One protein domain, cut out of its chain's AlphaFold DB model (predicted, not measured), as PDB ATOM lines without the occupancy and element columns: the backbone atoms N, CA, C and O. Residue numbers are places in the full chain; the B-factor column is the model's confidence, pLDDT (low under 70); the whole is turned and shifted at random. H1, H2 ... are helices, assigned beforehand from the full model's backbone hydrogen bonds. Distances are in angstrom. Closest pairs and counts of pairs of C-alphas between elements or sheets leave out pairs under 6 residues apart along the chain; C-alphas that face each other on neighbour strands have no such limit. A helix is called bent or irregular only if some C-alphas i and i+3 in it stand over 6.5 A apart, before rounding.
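This is residues 38 to 155 and 167 to 217 of the 284 residues of an uncharacterized protein of Nosema ceranae (strain BRL01) (UniProt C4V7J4). H4 and H6 stand apart, with H5 crossing from one to the other on one side of the gap and short H7 on the opposite side; H3 packs on the beginning of H6 and ends at a corner with H4. A lobe of loops, residues 181 to 213, holds H8 and reaches away from H3, H4 and H5. The printed part has 169 residues with eight named helices, H1 to H8 in order, and no named strand: all helix by class, though under half of the residues are in named elements. It is compact, with a radius of gyration of the C-alphas of 16.5 A and spans of 51 by 35 by 31 A.

Find C-alpha 41 at (42.966, 1.472, 34.448), where H1 begins, residues 41 to 44; H2 follows at 48 to 51. H3, residues 66 to 80, is irregular, with C-alphas 67 and 70 7.9 A apart, and measures 20.9 A. Next come H4, 82 to 94, 18.1 A; H5, 102 to 111, 14.5 A; and H6, 131 to 149, 27.4 A. H7 is residues 175 to 180, and H8, 202 to 206, ends at C-alpha 206, (24.684, -23.374, 29.055).

Start at the hub, H4. It touches H1, closest C-alphas Phe 91 and Leu 44, 6.1 A, and, with residues 82 to 87, H2, Pro 83 and Leu 51, 4.4 A. H3 and H4 only just touch, only at the corner, with 3 pairs of C-alphas within 8 A, the closest Leu 79 and Ala 85, 5.4 A. H4 touches H5 at a steep tilt of 65 degrees, opposite ways, Leu 88 and Ile 108, 6.2 A. H6 touches H7 at a shallow tilt of 17 degrees, opposite ways, His 143 and Ile 176, 5.9 A. H8 touches no helix. O i to N i+4 pairs are all within hydrogen-bond range in H4, H5 and H7, 9 of 11 in H3, 14 of 15 in H6 and 0 of 1 in H8, where 2 of 2 O i to N i+3 pairs are; H1 and H2 are too short.

The C-alphas farthest apart, Asp 115 and Val 188, are 52.7 A apart. Residues 156 to 166 are not printed, and 17.3 A separates C-alphas 155 and 167. The links H2 to H3, H5 to H6 and H7 to H8 are long. Look for pLDDT under 70 at residues 38, 114 to 117, 153 to 155, 167 to 172 and 181 to 213.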
ATOM      1  N   LYS A  38      40.809  10.922  36.550       68.94
ATOM      2  CA  LYS A  38      40.830   9.454  36.708       68.94
ATOM      3  C   LYS A  38      42.032   8.868  35.955       68.94
ATOM      4  O   LYS A  38      42.279   9.235  34.806       68.94
ATOM      5  N   LEU A  39      42.760   7.950  36.588       73.31
ATOM      6  CA  LEU A  39      43.873   7.241  35.951       73.31
ATOM      7  C   LEU A  39      43.339   6.218  34.944       73.31
ATOM      8  O   LEU A  39      42.279   5.632  35.144       73.31
ATOM      9  N   PHE A  40      44.069   5.964  33.861       76.75
ATOM     10  CA  PHE A  40      43.667   4.932  32.909       76.75
ATOM     11  C   PHE A  40      43.950   3.533  33.478       76.75
ATOM     12  O   PHE A  40      45.105   3.173  33.697       76.75
ATOM     13  N   GLY A  41      42.904   2.739  33.710       75.25
ATOM     14  CA  GLY A  41      42.966   1.472  34.448       75.25
ATOM     15  C   GLY A  41      43.430   0.250  33.646       75.25
ATOM     16  O   GLY A  41      43.335  -0.873  34.137       75.25
ATOM     17  N   LYS A  42      43.924   0.419  32.412       76.44
ATOM     18  CA  LYS A  42      44.349  -0.699  31.542       76.44
ATOM     19  C   LYS A  42      45.461  -1.559  32.153       76.44
ATOM     20  O   LYS A  42      45.536  -2.749  31.886       76.44
ATOM     21  N   ASN A  43      46.309  -0.978  32.997       76.62
ATOM     22  CA  ASN A  43      47.348  -1.702  33.735       76.62
ATOM     23  C   ASN A  43      46.798  -2.645  34.826       76.62
ATOM     24  O   ASN A  43      47.524  -3.531  35.270       76.62
ATOM     25  N   LEU A  44      45.548  -2.456  35.259       83.50
ATOM     26  CA  LEU A  44      44.867  -3.313  36.234       83.50
ATOM     27  C   LEU A  44      44.072  -4.447  35.575       83.50
ATOM     28  O   LEU A  44      43.658  -5.377  36.265       83.50
ATOM     29  N   GLN A  45      43.853  -4.383  34.259       80.38
ATOM     30  CA  GLN A  45      43.188  -5.445  33.512       80.38
ATOM     31  C   GLN A  45      44.141  -6.628  33.335       80.38
ATOM     32  O   GLN A  45      45.269  -6.484  32.860       80.38
ATOM     33  N   LEU A  46      43.673  -7.810  33.722       80.31
ATOM     34  CA  LEU A  46      44.380  -9.064  33.511       80.31
ATOM     35  C   LEU A  46      43.907  -9.713  32.214       80.31
ATOM     36  O   LEU A  46      42.723  -9.689  31.890       80.31
ATOM     37  N   SER A  47      44.825 -10.351  31.489       82.38
ATOM     38  CA  SER A  47      44.434 -11.240  30.395       82.38
ATOM     39  C   SER A  47      43.675 -12.460  30.930       82.38
ATOM     40  O   SER A  47      43.887 -12.893  32.066       82.38
ATOM     41  N   ASN A  48      42.848 -13.084  30.086       81.06
ATOM     42  CA  ASN A  48      42.086 -14.286  30.450       81.06
ATOM     43  C   ASN A  48      42.975 -15.385  31.054       81.06
ATOM     44  O   ASN A  48      42.604 -16.002  32.046       81.06
ATOM     45  N   ALA A  49      44.163 -15.598  30.477       83.62
ATOM     46  CA  ALA A  49      45.125 -16.595  30.945       83.62
ATOM     47  C   ALA A  49      45.680 -16.274  32.344       83.62
ATOM     48  O   ALA A  49      45.968 -17.187  33.114       83.62
ATOM     49  N   GLN A  50      45.814 -14.990  32.688       86.62
ATOM     50  CA  GLN A  50      46.244 -14.568  34.021       86.62
ATOM     51  C   GLN A  50      45.119 -14.697  35.051       86.62
ATOM     52  O   GLN A  50      45.394 -15.083  36.181       86.62
ATOM     53  N   LEU A  51      43.864 -14.425  34.670       84.88
ATOM     54  CA  LEU A  51      42.712 -14.579  35.565       84.88
ATOM     55  C   LEU A  51      42.506 -16.040  35.984       84.88
ATOM     56  O   LEU A  51      42.286 -16.318  37.157       84.88
ATOM     57  N   ILE A  52      42.610 -16.989  35.057       86.12
ATOM     58  CA  ILE A  52      42.324 -18.410  35.333       86.12
ATOM     59  C   ILE A  52      43.531 -19.202  35.849       86.12
ATOM     60  O   ILE A  52      43.427 -20.409  36.065       86.12
ATOM     61  N   LYS A  53      44.688 -18.554  36.035       87.38
ATOM     62  CA  LYS A  53      45.881 -19.225  36.553       87.38
ATOM     63  C   LYS A  53      45.593 -19.755  37.967       87.38
ATOM     64  O   LYS A  53      45.115 -18.979  38.793       87.38
ATOM     65  N   PRO A  54      45.899 -21.025  38.287       83.88
ATOM     66  CA  PRO A  54      45.763 -21.522  39.649       83.88
ATOM     67  C   PRO A  54      46.540 -20.632  40.620       83.88
ATOM     68  O   PRO A  54      47.743 -20.416  40.447       83.88
ATOM     69  N   TYR A  55      45.830 -20.094  41.607       81.12
ATOM     70  CA  TYR A  55      46.406 -19.267  42.657       81.12
ATOM     71  C   TYR A  55      46.437 -20.070  43.953       81.12
ATOM     72  O   TYR A  55      45.403 -20.564  44.407       81.12
ATOM     73  N   VAL A  56      47.635 -20.236  44.505       79.50
ATOM     74  CA  VAL A  56      47.882 -21.068  45.684       79.50
ATOM     75  C   VAL A  56      47.616 -20.225  46.926       79.50
ATOM     76  O   VAL A  56      48.412 -19.349  47.256       79.50
ATOM     77  N   ILE A  57      46.493 -20.485  47.598       80.25
ATOM     78  CA  ILE A  57      46.151 -19.871  48.889       80.25
ATOM     79  C   ILE A  57      46.187 -20.954  49.951       80.25
ATOM     80  O   ILE A  57      45.447 -21.933  49.865       80.25
ATOM     81  N   ASP A  58      47.033 -20.760  50.957       81.75
ATOM     82  CA  ASP A  58      47.004 -21.579  52.161       81.75
ATOM     83  C   ASP A  58      46.013 -20.965  53.145       81.75
ATOM     84  O   ASP A  58      46.285 -19.937  53.767       81.75
ATOM     85  N   TYR A  59      44.860 -21.607  53.276       87.00
ATOM     86  CA  TYR A  59      43.862 -21.242  54.271       87.00
ATOM     87  C   TYR A  59      44.326 -21.679  55.660       87.00
ATOM     88  O   TYR A  59      45.056 -22.656  55.818       87.00
ATOM     89  N   ARG A  60      43.943 -20.909  56.676       85.00
ATOM     90  CA  ARG A  60      44.424 -21.058  58.056       85.00
ATOM     91  C   ARG A  60      43.266 -20.909  59.030       85.00
ATOM     92  O   ARG A  60      42.231 -20.351  58.669       85.00
ATOM     93  N   ASP A  61      43.478 -21.323  60.273       86.75
ATOM     94  CA  ASP A  61      42.554 -21.002  61.358       86.75
ATOM     95  C   ASP A  61      42.468 -19.477  61.551       86.75
ATOM     96  O   ASP A  61      43.487 -18.777  61.518       86.75
ATOM     97  N   LEU A  62      41.250 -18.963  61.713       87.56
ATOM     98  CA  LEU A  62      40.936 -17.539  61.808       87.56
ATOM     99  C   LEU A  62      39.997 -17.322  62.989       87.56
ATOM    100  O   LEU A  62      38.992 -18.014  63.124       87.56
ATOM    101  N   TYR A  63      40.279 -16.306  63.801       85.25
ATOM    102  CA  TYR A  63      39.378 -15.908  64.877       85.25
ATOM    103  C   TYR A  63      38.404 -14.842  64.371       85.25
ATOM    104  O   TYR A  63      38.812 -13.802  63.857       85.25
ATOM    105  N   TYR A  64      37.109 -15.072  64.542       86.44
ATOM    106  CA  TYR A  64      36.053 -14.119  64.207       86.44
ATOM    107  C   TYR A  64      34.881 -14.281  65.174       86.44
ATOM    108  O   TYR A  64      34.694 -15.343  65.772       86.44
ATOM    109  N   SER A  65      34.086 -13.229  65.346       85.75
ATOM    110  CA  SER A  65      32.844 -13.316  66.117       85.75
ATOM    111  C   SER A  65      31.803 -14.150  65.376       85.75
ATOM    112  O   SER A  65      31.628 -14.042  64.161       85.75
ATOM    113  N   LEU A  66      31.049 -14.955  66.129       85.44
ATOM    114  CA  LEU A  66      29.952 -15.762  65.581       85.44
ATOM    115  C   LEU A  66      28.868 -14.905  64.911       85.44
ATOM    116  O   LEU A  66      28.208 -15.367  63.985       85.44
ATOM    117  N   GLU A  67      28.711 -13.655  65.349       85.19
ATOM    118  CA  GLU A  67      27.788 -12.684  64.752       85.19
ATOM    119  C   GLU A  67      28.165 -12.333  63.304       85.19
ATOM    120  O   GLU A  67      27.285 -12.108  62.479       85.19
ATOM    121  N   ASN A  68      29.460 -12.362  62.970       84.44
ATOM    122  CA  ASN A  68      29.977 -12.035  61.640       84.44
ATOM    123  C   ASN A  68      30.341 -13.269  60.798       84.44
ATOM    124  O   ASN A  68      30.828 -13.119  59.676       84.44
ATOM    125  N   GLN A  69      30.103 -14.483  61.308       88.38
ATOM    126  CA  GLN A  69      30.542 -15.737  60.687       88.38
ATOM    127  C   GLN A  69      30.118 -15.859  59.215       88.38
ATOM    128  O   GLN A  69      30.954 -16.146  58.361       88.38
ATOM    129  N   ASP A  70      28.844 -15.612  58.900       88.62
ATOM    130  CA  ASP A  70      28.309 -15.779  57.540       88.62
ATOM    131  C   ASP A  70      28.996 -14.832  56.537       88.62
ATOM    132  O   ASP A  70      29.244 -15.187  55.383       88.62
ATOM    133  N   PHE A  71      29.370 -13.638  56.992       88.62
ATOM    134  CA  PHE A  71      30.046 -12.648  56.168       88.62
ATOM    135  C   PHE A  71      31.547 -12.905  56.025       88.62
ATOM    136  O   PHE A  71      32.105 -12.727  54.941       88.62
ATOM    137  N   VAL A  72      32.201 -13.373  57.090       89.88
ATOM    138  CA  VAL A  72      33.575 -13.885  57.015       89.88
ATOM    139  C   VAL A  72      33.640 -15.037  56.021       89.88
ATOM    140  O   VAL A  72      34.508 -15.059  55.149       89.88
ATOM    141  N   PHE A  73      32.679 -15.957  56.092       92.62
ATOM    142  CA  PHE A  73      32.597 -17.082  55.173       92.62
ATOM    143  C   PHE A  73      32.400 -16.633  53.738       92.62
ATOM    144  O   PHE A  73      33.106 -17.112  52.858       92.62
ATOM    145  N   LEU A  74      31.519 -15.667  53.497       92.06
ATOM    146  CA  LEU A  74      31.368 -15.063  52.182       92.06
ATOM    147  C   LEU A  74      32.695 -14.490  51.653       92.06
ATOM    148  O   LEU A  74      33.043 -14.738  50.501       92.06
ATOM    149  N   VAL A  75      33.457 -13.758  52.471       92.62
ATOM    150  CA  VAL A  75      34.766 -13.220  52.057       92.62
ATOM    151  C   VAL A  75      35.728 -14.350  51.688       92.62
ATOM    152  O   VAL A  75      36.335 -14.311  50.618       92.62
ATOM    153  N   LEU A  76      35.833 -15.381  52.528       93.00
ATOM    154  CA  LEU A  76      36.689 -16.541  52.270       93.00
ATOM    155  C   LEU A  76      36.264 -17.308  51.012       93.00
ATOM    156  O   LEU A  76      37.125 -17.711  50.226       93.00
ATOM    157  N   MET A  77      34.953 -17.444  50.772       93.62
ATOM    158  CA  MET A  77      34.423 -17.986  49.524       93.62
ATOM    159  C   MET A  77      34.947 -17.168  48.345       93.62
ATOM    160  O   MET A  77      35.585 -17.735  47.465       93.62
ATOM    161  N   LEU A  78      34.766 -15.846  48.330       93.44
ATOM    162  CA  LEU A  78      35.232 -15.011  47.216       93.44
ATOM    163  C   LEU A  78      36.737 -15.150  46.979       93.44
ATOM    164  O   LEU A  78      37.155 -15.319  45.835       93.44
ATOM    165  N   LEU A  79      37.543 -15.141  48.043       92.69
ATOM    166  CA  LEU A  79      38.994 -15.304  47.939       92.69
ATOM    167  C   LEU A  79      39.408 -16.681  47.401       92.69
ATOM    168  O   LEU A  79      40.463 -16.787  46.788       92.69
ATOM    169  N   SER A  80      38.581 -17.720  47.565       92.44
ATOM    170  CA  SER A  80      38.828 -19.045  46.966       92.44
ATOM    171  C   SER A  80      38.659 -19.104  45.456       92.44
ATOM    172  O   SER A  80      39.119 -20.052  44.816       92.44
ATOM    173  N   ALA A  81      38.040 -18.091  44.852       91.69
ATOM    174  CA  ALA A  81      37.960 -18.009  43.410       91.69
ATOM    175  C   ALA A  81      39.263 -17.461  42.818       91.69
ATOM    176  O   ALA A  81      39.560 -16.272  42.948       91.69
ATOM    177  N   HIS A  82      40.014 -18.307  42.098       91.06
ATOM    178  CA  HIS A  82      41.286 -17.913  41.477       91.06
ATOM    179  C   HIS A  82      41.199 -16.623  40.646       91.06
ATOM    180  O   HIS A  82      42.059 -15.767  40.839       91.06
ATOM    181  N   PRO A  83      40.170 -16.400  39.800       90.94
ATOM    182  CA  PRO A  83      40.053 -15.146  39.054       90.94
ATOM    183  C   PRO A  83      40.014 -13.904  39.938       90.94
ATOM    184  O   PRO A  83      40.630 -12.892  39.603       90.94
ATOM    185  N   PHE A  84      39.336 -13.983  41.083       93.25
ATOM    186  CA  PHE A  84      39.266 -12.867  42.012       93.25
ATOM    187  C   PHE A  84      40.569 -12.694  42.795       93.25
ATOM    188  O   PHE A  84      41.086 -11.581  42.872       93.25
ATOM    189  N   ALA A  85      41.148 -13.781  43.309       92.81
ATOM    190  CA  ALA A  85      42.424 -13.729  44.017       92.81
ATOM    191  C   ALA A  85      43.558 -13.186  43.129       92.81
ATOM    192  O   ALA A  85      44.264 -12.263  43.526       92.81
ATOM    193  N   ASN A  86      43.670 -13.676  41.891       92.62
ATOM    194  CA  ASN A  86      44.646 -13.187  40.913       92.62
ATOM    195  C   ASN A  86      44.473 -11.693  40.632       92.62
ATOM    196  O   ASN A  86      45.460 -10.963  40.524       92.62
ATOM    197  N   PHE A  87      43.225 -11.226  40.531       93.75
ATOM    198  CA  PHE A  87      42.941  -9.807  40.364       93.75
ATOM    199  C   PHE A  87      43.417  -8.981  41.564       93.75
ATOM    200  O   PHE A  87      44.074  -7.964  41.355       93.75
ATOM    201  N   LEU A  88      43.165  -9.428  42.798       94.19
ATOM    202  CA  LEU A  88      43.649  -8.750  44.007       94.19
ATOM    203  C   LEU A  88      45.183  -8.689  44.067       94.19
ATOM    204  O   LEU A  88      45.743  -7.646  44.397       94.19
ATOM    205  N   CYS A  89      45.872  -9.769  43.694       91.44
ATOM    206  CA  CYS A  89      47.334  -9.799  43.643       91.44
ATOM    207  C   CYS A  89      47.894  -8.845  42.585       91.44
ATOM    208  O   CYS A  89      48.778  -8.046  42.883       91.44
ATOM    209  N   ASN A  90      47.332  -8.855  41.373       92.12
ATOM    210  CA  ASN A  90      47.716  -7.891  40.342       92.12
ATOM    211  C   ASN A  90      47.421  -6.454  40.785       92.12
ATOM    212  O   ASN A  90      48.227  -5.561  40.546       92.12
ATOM    213  N   PHE A  91      46.295  -6.221  41.459       93.19
ATOM    214  CA  PHE A  91      45.971  -4.911  42.007       93.19
ATOM    215  C   PHE A  91      47.051  -4.446  42.990       93.19
ATOM    216  O   PHE A  91      47.590  -3.355  42.828       93.19
ATOM    217  N   LYS A  92      47.455  -5.302  43.939       92.62
ATOM    218  CA  LYS A  92      48.562  -5.014  44.865       92.62
ATOM    219  C   LYS A  92      49.849  -4.625  44.133       92.62
ATOM    220  O   LYS A  92      50.489  -3.651  44.507       92.62
ATOM    221  N   GLU A  93      50.245  -5.384  43.115       90.56
ATOM    222  CA  GLU A  93      51.505  -5.158  42.391       90.56
ATOM    223  C   GLU A  93      51.526  -3.846  41.593       90.56
ATOM    224  O   GLU A  93      52.594  -3.309  41.293       90.56
ATOM    225  N   ARG A  94      50.352  -3.341  41.204       88.38
ATOM    226  CA  ARG A  94      50.204  -2.190  40.302       88.38
ATOM    227  C   ARG A  94      49.867  -0.889  41.017       88.38
ATOM    228  O   ARG A  94      50.007   0.174  40.410       88.38
ATOM    229  N   ILE A  95      49.420  -0.963  42.266       88.81
ATOM    230  CA  ILE A  95      49.006   0.190  43.061       88.81
ATOM    231  C   ILE A  95      50.106   0.579  44.042       88.81
ATOM    232  O   ILE A  95      50.591  -0.240  44.815       88.81
ATOM    233  N   LEU A  96      50.483   1.859  44.016       81.94
ATOM    234  CA  LEU A  96      51.540   2.403  44.874       81.94
ATOM    235  C   LEU A  96      51.092   2.564  46.332       81.94
ATOM    236  O   LEU A  96      51.885   2.322  47.237       81.94
ATOM    237  N   ASP A  97      49.838   2.969  46.560       86.25
ATOM    238  CA  ASP A  97      49.286   3.181  47.899       86.25
ATOM    239  C   ASP A  97      47.921   2.502  48.061       86.25
ATOM    240  O   ASP A  97      46.890   2.994  47.605       86.25
ATOM    241  N   LEU A  98      47.906   1.355  48.744       87.75
ATOM    242  CA  LEU A  98      46.676   0.612  49.032       87.75
ATOM    243  C   LEU A  98      45.756   1.323  50.036       87.75
ATOM    244  O   LEU A  98      44.602   0.928  50.170       87.75
ATOM    245  N   ARG A  99      46.219   2.356  50.752       86.75
ATOM    246  CA  ARG A  99      45.394   3.060  51.753       86.75
ATOM    247  C   ARG A  99      44.226   3.820  51.128       86.75
ATOM    248  O   ARG A  99      43.226   4.033  51.805       86.75
ATOM    249  N   GLU A 100      44.332   4.179  49.851       87.00
ATOM    250  CA  GLU A 100      43.248   4.801  49.076       87.00
ATOM    251  C   GLU A 100      42.126   3.811  48.713       87.00
ATOM    252  O   GLU A 100      41.042   4.226  48.307       87.00
ATOM    253  N   TYR A 101      42.369   2.509  48.896       91.25
ATOM    254  CA  TYR A 101      41.468   1.416  48.533       91.25
ATOM    255  C   TYR A 101      41.212   0.539  49.762       91.25
ATOM    256  O   TYR A 101      41.770  -0.558  49.880       91.25
ATOM    257  N   PRO A 102      40.451   1.037  50.751       89.50
ATOM    258  CA  PRO A 102      40.360   0.412  52.061       89.50
ATOM    259  C   PRO A 102      39.816  -1.018  51.996       89.50
ATOM    260  O   PRO A 102      40.323  -1.877  52.721       89.50
ATOM    261  N   LEU A 103      38.838  -1.310  51.131       91.19
ATOM    262  CA  LEU A 103      38.329  -2.672  50.995       91.19
ATOM    263  C   LEU A 103      39.344  -3.588  50.301       91.19
ATOM    264  O   LEU A 103      39.616  -4.675  50.812       91.19
ATOM    265  N   PHE A 104      39.964  -3.145  49.200       93.00
ATOM    266  CA  PHE A 104      41.040  -3.910  48.550       93.00
ATOM    267  C   PHE A 104      42.186  -4.208  49.515       93.00
ATOM    268  O   PHE A 104      42.625  -5.350  49.607       93.00
ATOM    269  N   SER A 105      42.637  -3.205  50.268       91.38
ATOM    270  CA  SER A 105      43.702  -3.334  51.262       91.38
ATOM    271  C   SER A 105      43.383  -4.414  52.293       91.38
ATOM    272  O   SER A 105      44.207  -5.288  52.549       91.38
ATOM    273  N   LYS A 106      42.162  -4.425  52.841       89.94
ATOM    274  CA  LYS A 106      41.738  -5.446  53.810       89.94
ATOM    275  C   LYS A 106      41.694  -6.853  53.205       89.94
ATOM    276  O   LYS A 106      42.172  -7.788  53.841       89.94
ATOM    277  N   LEU A 107      41.178  -7.005  51.982       91.94
ATOM    278  CA  LEU A 107      41.130  -8.300  51.290       91.94
ATOM    279  C   LEU A 107      42.525  -8.820  50.915       91.94
ATOM    280  O   LEU A 107      42.814  -9.999  51.097       91.94
ATOM    281  N   ILE A 108      43.403  -7.942  50.428       91.44
ATOM    282  CA  ILE A 108      44.796  -8.270  50.103       91.44
ATOM    283  C   ILE A 108      45.550  -8.665  51.370       91.44
ATOM    284  O   ILE A 108      46.229  -9.685  51.381       91.44
ATOM    285  N   ASN A 109      45.386  -7.907  52.457       87.31
ATOM    286  CA  ASN A 109      45.995  -8.256  53.734       87.31
ATOM    287  C   ASN A 109      45.550  -9.644  54.194       87.31
ATOM    288  O   ASN A 109      46.401 -10.391  54.661       87.31
ATOM    289  N   LEU A 110      44.268 -10.000  54.019       87.19
ATOM    290  CA  LEU A 110      43.732 -11.322  54.353       87.19
ATOM    291  C   LEU A 110      44.397 -12.453  53.549       87.19
ATOM    292  O   LEU A 110      44.707 -13.492  54.125       87.19
ATOM    293  N   LEU A 111      44.670 -12.241  52.256       86.00
ATOM    294  CA  LEU A 111      45.395 -13.207  51.415       86.00
ATOM    295  C   LEU A 111      46.845 -13.441  51.864       86.00
ATOM    296  O   LEU A 111      47.415 -14.490  51.578       86.00
ATOM    297  N   GLU A 112      47.454 -12.465  52.535       82.88
ATOM    298  CA  GLU A 112      48.872 -12.491  52.915       82.88
ATOM    299  C   GLU A 112      49.112 -12.841  54.383       82.88
ATOM    300  O   GLU A 112      50.264 -12.881  54.830       82.88
ATOM    301  N   ILE A 113      48.047 -13.089  55.148       76.56
ATOM    302  CA  ILE A 113      48.159 -13.461  56.556       76.56
ATOM    303  C   ILE A 113      48.923 -14.784  56.674       76.56
ATOM    304  O   ILE A 113      48.510 -15.814  56.150       76.56
ATOM    305  N   LYS A 114      50.041 -14.748  57.408       67.31
ATOM    306  CA  LYS A 114      50.891 -15.923  57.660       67.31
ATOM    307  C   LYS A 114      50.578 -16.649  58.973       67.31
ATOM    308  O   LYS A 114      50.934 -17.816  59.094       67.31
ATOM    309  N   ASP A 115      49.890 -15.986  59.906       67.19
ATOM    310  CA  ASP A 115      49.600 -16.477  61.262       67.19
ATOM    311  C   ASP A 115      48.111 -16.340  61.601       67.19
ATOM    312  O   ASP A 115      47.442 -15.442  61.095       67.19
ATOM    313  N   THR A 116      47.592 -17.155  62.517       65.88
ATOM    314  CA  THR A 116      46.213 -17.037  63.017       65.88
ATOM    315  C   THR A 116      45.949 -15.636  63.585       65.88
ATOM    316  O   THR A 116      46.652 -15.172  64.486       65.88
ATOM    317  N   ARG A 117      44.925 -14.943  63.067       69.94
ATOM    318  CA  ARG A 117      44.553 -13.580  63.482       69.94
ATOM    319  C   ARG A 117      43.052 -13.423  63.667       69.94
ATOM    320  O   ARG A 117      42.257 -14.166  63.096       69.94
ATOM    321  N   TYR A 118      42.698 -12.418  64.463       77.94
ATOM    322  CA  TYR A 118      41.334 -11.930  64.594       77.94
ATOM    323  C   TYR A 118      40.968 -11.057  63.389       77.94
ATOM    324  O   TYR A 118      41.719 -10.136  63.059       77.94
ATOM    325  N   ILE A 119      39.854 -11.363  62.725       78.81
ATOM    326  CA  ILE A 119      39.480 -10.768  61.430       78.81
ATOM    327  C   ILE A 119      38.128 -10.036  61.437       78.81
ATOM    328  O   ILE A 119      37.569  -9.742  60.378       78.81
ATOM    329  N   ASP A 120      37.594  -9.695  62.607       73.25
ATOM    330  CA  ASP A 120      36.389  -8.867  62.657       73.25
ATOM    331  C   ASP A 120      36.660  -7.456  62.109       73.25
ATOM    332  O   ASP A 120      37.742  -6.889  62.265       73.25
ATOM    333  N   GLY A 121      35.662  -6.884  61.428       72.00
ATOM    334  CA  GLY A 121      35.775  -5.563  60.796       72.00
ATOM    335  C   GLY A 121      36.465  -5.550  59.422       72.00
ATOM    336  O   GLY A 121      36.790  -4.470  58.907       72.00
ATOM    337  N   LEU A 122      36.665  -6.718  58.796       74.50
ATOM    338  CA  LEU A 122      37.167  -6.845  57.418       74.50
ATOM    339  C   LEU A 122      36.344  -6.034  56.411       74.50
ATOM    340  O   LEU A 122      36.898  -5.338  55.569       74.50
ATOM    341  N   VAL A 123      35.021  -6.075  56.505       76.00
ATOM    342  CA  VAL A 123      34.131  -5.273  55.663       76.00
ATOM    343  C   VAL A 123      33.035  -4.719  56.567       76.00
ATOM    344  O   VAL A 123      32.517  -5.467  57.399       76.00
ATOM    345  N   PRO A 124      32.691  -3.426  56.466       71.88
ATOM    346  CA  PRO A 124      31.578  -2.873  57.220       71.88
ATOM    347  C   PRO A 124      30.273  -3.359  56.585       71.88
ATOM    348  O   PRO A 124      29.705  -2.686  55.732       71.88
ATOM    349  N   PHE A 125      29.801  -4.543  56.979       75.75
ATOM    350  CA  PHE A 125      28.518  -5.114  56.545       75.75
ATOM    351  C   PHE A 125      27.309  -4.394  57.175       75.75
ATOM    352  O   PHE A 125      26.280  -5.005  57.456       75.75
ATOM    353  N   GLU A 126      27.425  -3.088  57.422       72.50
ATOM    354  CA  GLU A 126      26.371  -2.274  58.017       72.50
ATOM    355  C   GLU A 126      25.105  -2.347  57.156       72.50
ATOM    356  O   GLU A 126      25.132  -2.138  55.942       72.50
ATOM    357  N   GLY A 127      23.985  -2.695  57.790       72.75
ATOM    358  CA  GLY A 127      22.696  -2.842  57.114       72.75
ATOM    359  C   GLY A 127      22.543  -4.102  56.256       72.75
ATOM    360  O   GLY A 127      21.474  -4.283  55.681       72.75
ATOM    361  N   CYS A 128      23.547  -4.984  56.178       81.06
ATOM    362  CA  CYS A 128      23.396  -6.281  55.522       81.06
ATOM    363  C   CYS A 128      22.754  -7.280  56.492       81.06
ATOM    364  O   CYS A 128      23.300  -7.545  57.560       81.06
ATOM    365  N   THR A 129      21.622  -7.872  56.111       81.06
ATOM    366  CA  THR A 129      20.937  -8.876  56.953       81.06
ATOM    367  C   THR A 129      21.195 -10.317  56.522       81.06
ATOM    368  O   THR A 129      20.845 -11.245  57.244       81.06
ATOM    369  N   ASP A 130      21.765 -10.522  55.333       83.00
ATOM    370  CA  ASP A 130      22.011 -11.847  54.766       83.00
ATOM    371  C   ASP A 130      23.224 -11.866  53.816       83.00
ATOM    372  O   ASP A 130      23.754 -10.827  53.407       83.00
ATOM    373  N   ILE A 131      23.650 -13.075  53.434       83.19
ATOM    374  CA  ILE A 131      24.785 -13.314  52.527       83.19
ATOM    375  C   ILE A 131      24.575 -12.678  51.149       83.19
ATOM    376  O   ILE A 131      25.545 -12.243  50.532       83.19
ATOM    377  N   LYS A 132      23.339 -12.594  50.643       81.56
ATOM    378  CA  LYS A 132      23.067 -12.034  49.308       81.56
ATOM    379  C   LYS A 132      23.321 -10.531  49.302       81.56
ATOM    380  O   LYS A 132      23.968 -10.010  48.389       81.56
ATOM    381  N   GLN A 133      22.855  -9.855  50.349       81.75
ATOM    382  CA  GLN A 133      23.127  -8.445  50.591       81.75
ATOM    383  C   GLN A 133      24.620  -8.212  50.806       81.75
ATOM    384  O   GLN A 133      25.184  -7.349  50.141       81.75
ATOM    385  N   GLY A 134      25.279  -9.037  51.628       84.25
ATOM    386  CA  GLY A 134      26.728  -8.970  51.830       84.25
ATOM    387  C   GLY A 134      27.524  -9.142  50.530       84.25
ATOM    388  O   GLY A 134      28.450  -8.378  50.267       84.25
ATOM    389  N   TYR A 135      27.134 -10.091  49.674       86.25
ATOM    390  CA  TYR A 135      27.787 -10.355  48.386       86.25
ATOM    391  C   TYR A 135      27.661  -9.154  47.453       86.25
ATOM    392  O   TYR A 135      28.659  -8.644  46.938       86.25
ATOM    393  N   SER A 136      26.436  -8.653  47.310       82.56
ATOM    394  CA  SER A 136      26.146  -7.468  46.505       82.56
ATOM    395  C   SER A 136      26.880  -6.237  47.034       82.56
ATOM    396  O   SER A 136      27.393  -5.439  46.253       82.56
ATOM    397  N   PHE A 137      26.965  -6.097  48.358       84.25
ATOM    398  CA  PHE A 137      27.650  -4.999  49.024       84.25
ATOM    399  C   PHE A 137      29.155  -5.006  48.740       84.25
ATOM    400  O   PHE A 137      29.662  -4.006  48.237       84.25
ATOM    401  N   ILE A 138      29.851  -6.128  48.979       87.50
ATOM    402  CA  ILE A 138      31.301  -6.249  48.735       87.50
ATOM    403  C   ILE A 138      31.626  -5.879  47.291       87.50
ATOM    404  O   ILE A 138      32.477  -5.025  47.042       87.50
ATOM    405  N   LEU A 139      30.939  -6.503  46.331       87.62
ATOM    406  CA  LEU A 139      31.248  -6.294  44.922       87.62
ATOM    407  C   LEU A 139      30.915  -4.866  44.469       87.62
ATOM    408  O   LEU A 139      31.665  -4.284  43.684       87.62
ATOM    409  N   ARG A 140      29.851  -4.257  45.012       83.75
ATOM    410  CA  ARG A 140      29.522  -2.848  44.763       83.75
ATOM    411  C   ARG A 140      30.591  -1.913  45.316       83.75
ATOM    412  O   ARG A 140      30.992  -1.001  44.603       83.75
ATOM    413  N   CYS A 141      31.059  -2.135  46.541       87.06
ATOM    414  CA  CYS A 141      32.107  -1.318  47.148       87.06
ATOM    415  C   CYS A 141      33.419  -1.416  46.360       87.06
ATOM    416  O   CYS A 141      33.994  -0.388  46.017       87.06
ATOM    417  N   LEU A 142      33.842  -2.626  45.976       90.06
ATOM    418  CA  LEU A 142      35.027  -2.820  45.131       90.06
ATOM    419  C   LEU A 142      34.875  -2.125  43.774       90.06
ATOM    420  O   LEU A 142      35.791  -1.448  43.309       90.06
ATOM    421  N   HIS A 143      33.710  -2.266  43.140       87.06
ATOM    422  CA  HIS A 143      33.408  -1.586  41.885       87.06
ATOM    423  C   HIS A 143      33.495  -0.061  42.033       87.06
ATOM    424  O   HIS A 143      34.140   0.591  41.215       87.06
ATOM    425  N   GLN A 144      32.898   0.497  43.089       85.62
ATOM    426  CA  GLN A 144      32.916   1.930  43.379       85.62
ATOM    427  C   GLN A 144      34.333   2.450  43.647       85.62
ATOM    428  O   GLN A 144      34.707   3.475  43.076       85.62
ATOM    429  N   GLU A 145      35.137   1.745  44.449       89.69
ATOM    430  CA  GLU A 145      36.542   2.099  44.698       89.69
ATOM    431  C   GLU A 145      37.345   2.154  43.386       89.69
ATOM    432  O   GLU A 145      38.128   3.081  43.173       89.69
ATOM    433  N   LEU A 146      37.098   1.220  42.460       88.44
ATOM    434  CA  LEU A 146      37.745   1.212  41.148       88.44
ATOM    435  C   LEU A 146      37.301   2.383  40.269       88.44
ATOM    436  O   LEU A 146      38.148   3.134  39.795       88.44
ATOM    437  N   ILE A 147      35.999   2.568  40.042       85.25
ATOM    438  CA  ILE A 147      35.518   3.611  39.119       85.25
ATOM    439  C   ILE A 147      35.713   5.021  39.678       85.25
ATOM    440  O   ILE A 147      35.755   5.975  38.907       85.25
ATOM    441  N   SER A 148      35.855   5.188  40.994       85.44
ATOM    442  CA  SER A 148      36.144   6.499  41.592       85.44
ATOM    443  C   SER A 148      37.544   6.997  41.226       85.44
ATOM    444  O   SER A 148      37.736   8.199  41.042       85.44
ATOM    445  N   ASN A 149      38.491   6.073  41.055       83.75
ATOM    446  CA  ASN A 149      39.909   6.374  40.858       83.75
ATOM    447  C   ASN A 149      40.393   6.112  39.424       83.75
ATOM    448  O   ASN A 149      41.290   6.800  38.927       83.75
ATOM    449  N   PHE A 150      39.769   5.161  38.730       82.56
ATOM    450  CA  PHE A 150      40.180   4.707  37.409       82.56
ATOM    451  C   PHE A 150      39.080   4.880  36.369       82.56
ATOM    452  O   PHE A 150      37.890   4.704  36.626       82.56
ATOM    453  N   HIS A 151      39.510   5.182  35.151       80.75
ATOM    454  CA  HIS A 151      38.708   5.028  33.955       80.75
ATOM    455  C   HIS A 151      39.108   3.726  33.262       80.75
ATOM    456  O   HIS A 151      40.277   3.538  32.913       80.75
ATOM    457  N   PHE A 152      38.139   2.839  33.054       75.06
ATOM    458  CA  PHE A 152      38.321   1.635  32.257       75.06
ATOM    459  C   PHE A 152      37.562   1.799  30.950       75.06
ATOM    460  O   PHE A 152      36.350   2.010  30.951       75.06
ATOM    461  N   GLU A 153      38.277   1.657  29.842       65.88
ATOM    462  CA  GLU A 153      37.629   1.399  28.567       65.88
ATOM    463  C   GLU A 153      37.168  -0.057  28.572       65.88
ATOM    464  O   GLU A 153      37.949  -0.985  28.809       65.88
ATOM    465  N   GLU A 154      35.872  -0.257  28.356       63.06
ATOM    466  CA  GLU A 154      35.393  -1.546  27.887       63.06
ATOM    467  C   GLU A 154      35.961  -1.707  26.475       63.06
ATOM    468  O   GLU A 154      35.669  -0.868  25.619       63.06
ATOM    469  N   ASP A 155      36.793  -2.730  26.236       54.03
ATOM    470  CA  ASP A 155      37.237  -3.083  24.882       54.03
ATOM    471  C   ASP A 155      35.998  -3.076  23.997       54.03
ATOM    472  O   ASP A 155      35.108  -3.892  24.224       54.03
ATOM    473  N   LYS A 167      20.564  -2.982  27.677       38.31
ATOM    474  CA  LYS A 167      20.438  -2.313  28.974       38.31
ATOM    475  C   LYS A 167      21.828  -2.282  29.613       38.31
ATOM    476  O   LYS A 167      22.364  -3.319  29.996       38.31
ATOM    477  N   ILE A 168      22.433  -1.101  29.657       42.78
ATOM    478  CA  ILE A 168      23.707  -0.869  30.338       42.78
ATOM    479  C   ILE A 168      23.410  -0.931  31.844       42.78
ATOM    480  O   ILE A 168      22.746  -0.046  32.373       42.78
ATOM    481  N   ILE A 169      23.811  -2.022  32.505       45.22
ATOM    482  CA  ILE A 169      23.524  -2.274  33.933       45.22
ATOM    483  C   ILE A 169      24.401  -1.398  34.843       45.22
ATOM    484  O   ILE A 169      23.926  -0.920  35.867       45.22
ATOM    485  N   TYR A 170      25.633  -1.109  34.420       50.72
ATOM    486  CA  TYR A 170      26.507  -0.104  35.024       50.72
ATOM    487  C   TYR A 170      26.908   0.918  33.981       50.72
ATOM    488  O   TYR A 170      27.389   0.542  32.915       50.72
ATOM    489  N   SER A 171      26.754   2.203  34.295       56.66
ATOM    490  CA  SER A 171      27.194   3.284  33.410       56.66
ATOM    491  C   SER A 171      28.703   3.272  33.156       56.66
ATOM    492  O   SER A 171      29.145   3.823  32.152       56.66
ATOM    493  N   GLU A 172      29.482   2.659  34.054       64.75
ATOM    494  CA  GLU A 172      30.940   2.575  33.983       64.75
ATOM    495  C   GLU A 172      31.406   1.114  34.105       64.75
ATOM    496  O   GLU A 172      30.889   0.338  34.908       64.75
ATOM    497  N   TYR A 173      32.393   0.735  33.294       75.00
ATOM    498  CA  TYR A 173      32.994  -0.597  33.307       75.00
ATOM    499  C   TYR A 173      34.059  -0.723  34.406       75.00
ATOM    500  O   TYR A 173      34.728   0.249  34.755       75.00
ATOM    501  N   SER A 174      34.250  -1.935  34.937       82.19
ATOM    502  CA  SER A 174      35.396  -2.272  35.789       82.19
ATOM    503  C   SER A 174      35.705  -3.776  35.717       82.19
ATOM    504  O   SER A 174      34.795  -4.556  35.422       82.19
ATOM    505  N   PRO A 175      36.919  -4.213  36.094       84.44
ATOM    506  CA  PRO A 175      37.258  -5.633  36.218       84.44
ATOM    507  C   PRO A 175      36.313  -6.462  37.107       84.44
ATOM    508  O   PRO A 175      36.107  -7.642  36.844       84.44
ATOM    509  N   ILE A 176      35.678  -5.865  38.125       86.56
ATOM    510  CA  ILE A 176      34.704  -6.575  38.979       86.56
ATOM    511  C   ILE A 176      33.483  -7.028  38.168       86.56
ATOM    512  O   ILE A 176      32.992  -8.142  38.355       86.56
ATOM    513  N   VAL A 177      33.029  -6.196  37.227       78.00
ATOM    514  CA  VAL A 177      31.932  -6.538  36.313       78.00
ATOM    515  C   VAL A 177      32.350  -7.707  35.425       78.00
ATOM    516  O   VAL A 177      31.605  -8.664  35.295       78.00
ATOM    517  N   GLU A 178      33.560  -7.695  34.874       77.25
ATOM    518  CA  GLU A 178      34.049  -8.792  34.029       77.25
ATOM    519  C   GLU A 178      34.176 -10.130  34.775       77.25
ATOM    520  O   GLU A 178      33.823 -11.184  34.239       77.25
ATOM    521  N   ILE A 179      34.675 -10.100  36.013       83.25
ATOM    522  CA  ILE A 179      34.931 -11.310  36.801       83.25
ATOM    523  C   ILE A 179      33.619 -11.957  37.260       83.25
ATOM    524  O   ILE A 179      33.464 -13.173  37.126       83.25
ATOM    525  N   PHE A 180      32.675 -11.165  37.773       79.81
ATOM    526  CA  PHE A 180      31.481 -11.676  38.459       79.81
ATOM    527  C   PHE A 180      30.188 -11.562  37.647       79.81
ATOM    528  O   PHE A 180      29.204 -12.220  37.981       79.81
ATOM    529  N   GLN A 181      30.157 -10.750  36.588       69.00
ATOM    530  CA  GLN A 181      28.959 -10.522  35.784       69.00
ATOM    531  C   GLN A 181      29.171 -10.995  34.341       69.00
ATOM    532  O   GLN A 181      29.965 -10.456  33.573       69.00
ATOM    533  N   GLY A 182      28.403 -12.005  33.932       50.53
ATOM    534  CA  GLY A 182      28.220 -12.308  32.513       50.53
ATOM    535  C   GLY A 182      27.213 -11.336  31.902       50.53
ATOM    536  O   GLY A 182      26.276 -10.923  32.583       50.53
ATOM    537  N   LYS A 183      27.339 -11.001  30.611       43.72
ATOM    538  CA  LYS A 183      26.205 -10.408  29.882       43.72
ATOM    539  C   LYS A 183      25.467 -11.513  29.137       43.72
ATOM    540  O   LYS A 183      26.020 -12.124  28.222       43.72
ATOM    541  N   LEU A 184      24.213 -11.745  29.514       38.41
ATOM    542  CA  LEU A 184      23.284 -12.529  28.707       38.41
ATOM    543  C   LEU A 184      22.933 -11.732  27.450       38.41
ATOM    544  O   LEU A 184      22.378 -10.634  27.524       38.41
ATOM    545  N   GLN A 185      23.289 -12.275  26.286       35.72
ATOM    546  CA  GLN A 185      22.765 -11.799  25.014       35.72
ATOM    547  C   GLN A 185      21.531 -12.639  24.684       35.72
ATOM    548  O   GLN A 185      21.655 -13.768  24.218       35.72
ATOM    549  N   GLU A 186      20.343 -12.098  24.940       45.75
ATOM    550  CA  GLU A 186      19.105 -12.700  24.451       45.75
ATOM    551  C   GLU A 186      18.792 -12.222  23.031       45.75
ATOM    552  O   GLU A 186      18.892 -11.033  22.716       45.75
ATOM    553  N   GLU A 187      18.358 -13.148  22.176       37.06
ATOM    554  CA  GLU A 187      17.783 -12.834  20.863       37.06
ATOM    555  C   GLU A 187      16.322 -12.343  20.968       37.06
ATOM    556  O   GLU A 187      15.768 -11.852  19.985       37.06
ATOM    557  N   VAL A 188      15.701 -12.391  22.158       35.31
ATOM    558  CA  VAL A 188      14.283 -12.050  22.366       35.31
ATOM    559  C   VAL A 188      14.066 -11.224  23.647       35.31
ATOM    560  O   VAL A 188      13.491 -11.677  24.620       35.31
ATOM    561  N   GLY A 189      14.451  -9.949  23.608       33.88
ATOM    562  CA  GLY A 189      13.736  -8.881  24.326       33.88
ATOM    563  C   GLY A 189      13.973  -8.657  25.827       33.88
ATOM    564  O   GLY A 189      13.671  -7.544  26.257       33.88
ATOM    565  N   GLU A 190      14.538  -9.579  26.615       39.06
ATOM    566  CA  GLU A 190      14.716  -9.367  28.064       39.06
ATOM    567  C   GLU A 190      16.155  -9.630  28.543       39.06
ATOM    568  O   GLU A 190      16.542 -10.716  28.947       39.06
ATOM    569  N   VAL A 191      16.989  -8.587  28.604       37.81
ATOM    570  CA  VAL A 191      18.307  -8.720  29.253       37.81
ATOM    571  C   VAL A 191      18.117  -8.864  30.769       37.81
ATOM    572  O   VAL A 191      17.885  -7.869  31.458       37.81
ATOM    573  N   LYS A 192      18.264 -10.086  31.295       40.59
ATOM    574  CA  LYS A 192      18.419 -10.350  32.733       40.59
ATOM    575  C   LYS A 192      19.874 -10.630  33.074       40.59
ATOM    576  O   LYS A 192      20.385 -11.718  32.845       40.59
ATOM    577  N   ALA A 193      20.527  -9.621  33.625       38.81
ATOM    578  CA  ALA A 193      21.646  -9.803  34.536       38.81
ATOM    579  C   ALA A 193      21.677  -8.569  35.439       38.81
ATOM    580  O   ALA A 193      22.193  -7.522  35.047       38.81
ATOM    581  N   GLY A 194      21.057  -8.657  36.612       42.69
ATOM    582  CA  GLY A 194      21.232  -7.649  37.650       42.69
ATOM    583  C   GLY A 194      22.665  -7.663  38.180       42.69
ATOM    584  O   GLY A 194      23.426  -8.616  37.990       42.69
ATOM    585  N   SER A 195      23.057  -6.575  38.830       41.66
ATOM    586  CA  SER A 195      24.308  -6.505  39.577       41.66
ATOM    587  C   SER A 195      24.400  -7.648  40.584       41.66
ATOM    588  O   SER A 195      23.517  -7.766  41.430       41.66
ATOM    589  N   PHE A 196      25.483  -8.424  40.529       55.53
ATOM    590  CA  PHE A 196      25.860  -9.351  41.602       55.53
ATOM    591  C   PHE A 196      24.750 -10.340  41.978       55.53
ATOM    592  O   PHE A 196      24.584 -10.709  43.140       55.53
ATOM    593  N   GLU A 197      23.971 -10.769  40.985       59.25
ATOM    594  CA  GLU A 197      22.902 -11.728  41.218       59.25
ATOM    595  C   GLU A 197      23.483 -13.101  41.544       59.25
ATOM    596  O   GLU A 197      24.296 -13.661  40.806       59.25
ATOM    597  N   ILE A 198      23.020 -13.659  42.660       59.94
ATOM    598  CA  ILE A 198      23.218 -15.070  42.962       59.94
ATOM    599  C   ILE A 198      22.303 -15.859  42.036       59.94
ATOM    600  O   ILE A 198      21.077 -15.707  42.062       59.94
ATOM    601  N   ILE A 199      22.904 -16.703  41.206       67.25
ATOM    602  CA  ILE A 199      22.165 -17.475  40.213       67.25
ATOM    603  C   ILE A 199      21.467 -18.638  40.921       67.25
ATOM    604  O   ILE A 199      22.083 -19.363  41.698       67.25
ATOM    605  N   LYS A 200      20.176 -18.835  40.645       60.41
ATOM    606  CA  LYS A 200      19.423 -20.004  41.131       60.41
ATOM    607  C   LYS A 200      19.545 -21.180  40.162       60.41
ATOM    608  O   LYS A 200      19.893 -22.286  40.571       60.41
ATOM    609  N   ASP A 201      19.378 -20.897  38.869       61.44
ATOM    610  CA  ASP A 201      19.367 -21.897  37.803       61.44
ATOM    611  C   ASP A 201      20.529 -21.698  36.824       61.44
ATOM    612  O   ASP A 201      20.628 -20.698  36.114       61.44
ATOM    613  N   LEU A 202      21.422 -22.688  36.776       58.22
ATOM    614  CA  LEU A 202      22.630 -22.670  35.942       58.22
ATOM    615  C   LEU A 202      22.358 -22.914  34.453       58.22
ATOM    616  O   LEU A 202      23.216 -22.605  33.627       58.22
ATOM    617  N   GLU A 203      21.180 -23.439  34.100       56.56
ATOM    618  CA  GLU A 203      20.799 -23.742  32.709       56.56
ATOM    619  C   GLU A 203      20.810 -22.491  31.810       56.56
ATOM    620  O   GLU A 203      21.001 -22.579  30.595       56.56
ATOM    621  N   ILE A 204      20.724 -21.307  32.422       52.44
ATOM    622  CA  ILE A 204      20.829 -20.005  31.762       52.44
ATOM    623  C   ILE A 204      22.221 -19.810  31.113       52.44
ATOM    624  O   ILE A 204      22.331 -19.220  30.036       52.44
ATOM    625  N   LEU A 205      23.288 -20.361  31.707       52.06
ATOM    626  CA  LEU A 205      24.681 -20.190  31.258       52.06
ATOM    627  C   LEU A 205      25.145 -21.226  30.221       52.06
ATOM    628  O   LEU A 205      26.224 -21.080  29.639       52.06
ATOM    629  N   THR A 206      24.369 -22.290  30.005       48.94
ATOM    630  CA  THR A 206      24.684 -23.374  29.055       48.94
ATOM    631  C   THR A 206      24.130 -23.136  27.652       48.94
ATOM    632  O   THR A 206      24.411 -23.918  26.749       48.94
ATOM    633  N   SER A 207      23.375 -22.055  27.430       48.38
ATOM    634  CA  SER A 207      22.949 -21.681  26.082       48.38
ATOM    635  C   SER A 207      24.154 -21.201  25.256       48.38
ATOM    636  O   SER A 207      24.920 -20.334  25.687       48.38
ATOM    637  N   ASN A 208      24.315 -21.735  24.040       43.25
ATOM    638  CA  ASN A 208      25.391 -21.386  23.090       43.25
ATOM    639  C   ASN A 208      25.447 -19.886  22.705       43.25
ATOM    640  O   ASN A 208      26.349 -19.468  21.981       43.25
ATOM    641  N   ASN A 209      24.520 -19.066  23.209       42.56
ATOM    642  CA  ASN A 209      24.391 -17.639  22.920       42.56
ATOM    643  C   ASN A 209      25.101 -16.723  23.939       42.56
ATOM    644  O   ASN A 209      25.224 -15.520  23.700       42.56
ATOM    645  N   CYS A 210      25.633 -17.255  25.046       49.12
ATOM    646  CA  CYS A 210      26.411 -16.457  26.000       49.12
ATOM    647  C   CYS A 210      27.853 -16.247  25.499       49.12
ATOM    648  O   CYS A 210      28.764 -16.993  25.857       49.12
ATOM    649  N   LYS A 211      28.076 -15.207  24.680       48.97
ATOM    650  CA  LYS A 211      29.373 -14.913  24.026       48.97
ATOM    651  C   LYS A 211      30.569 -14.745  24.981       48.97
ATOM    652  O   LYS A 211      31.700 -14.945  24.548       48.97
ATOM    653  N   LYS A 212      30.350 -14.412  26.261       59.88
ATOM    654  CA  LYS A 212      31.366 -14.455  27.332       59.88
ATOM    655  C   LYS A 212      30.705 -14.816  28.669       59.88
ATOM    656  O   LYS A 212      29.944 -14.023  29.217       59.88
ATOM    657  N   LYS A 213      30.990 -16.015  29.186       68.25
ATOM    658  CA  LYS A 213      30.551 -16.455  30.522       68.25
ATOM    659  C   LYS A 213      31.409 -15.799  31.627       68.25
ATOM    660  O   LYS A 213      32.611 -15.639  31.375       68.25
ATOM    661  N   PRO A 214      30.843 -15.478  32.811       76.56
ATOM    662  CA  PRO A 214      31.580 -14.875  33.930       76.56
ATOM    663  C   PRO A 214      32.717 -15.777  34.415       76.56
ATOM    664  O   PRO A 214      32.669 -16.991  34.232       76.56
ATOM    665  N   TYR A 215      33.732 -15.211  35.055       83.19
ATOM    666  CA  TYR A 215      34.825 -16.006  35.619       83.19
ATOM    667  C   TYR A 215      34.469 -16.639  36.962       83.19
ATOM    668  O   TYR A 215      34.989 -17.704  37.281       83.19
ATOM    669  N   VAL A 216      33.579 -16.006  37.722       86.19
ATOM    670  CA  VAL A 216      33.149 -16.459  39.044       86.19
ATOM    671  C   VAL A 216      31.629 -16.417  39.128       86.19
ATOM    672  O   VAL A 216      31.008 -15.449  38.694       86.19
ATOM    673  N   ILE A 217      31.025 -17.476  39.668       85.06
ATOM    674  CA  ILE A 217      29.572 -17.603  39.818       85.06
ATOM    675  C   ILE A 217      29.256 -18.044  41.239       85.06
ATOM    676  O   ILE A 217      29.618 -19.151  41.636       85.06
TER     677      ILE A 217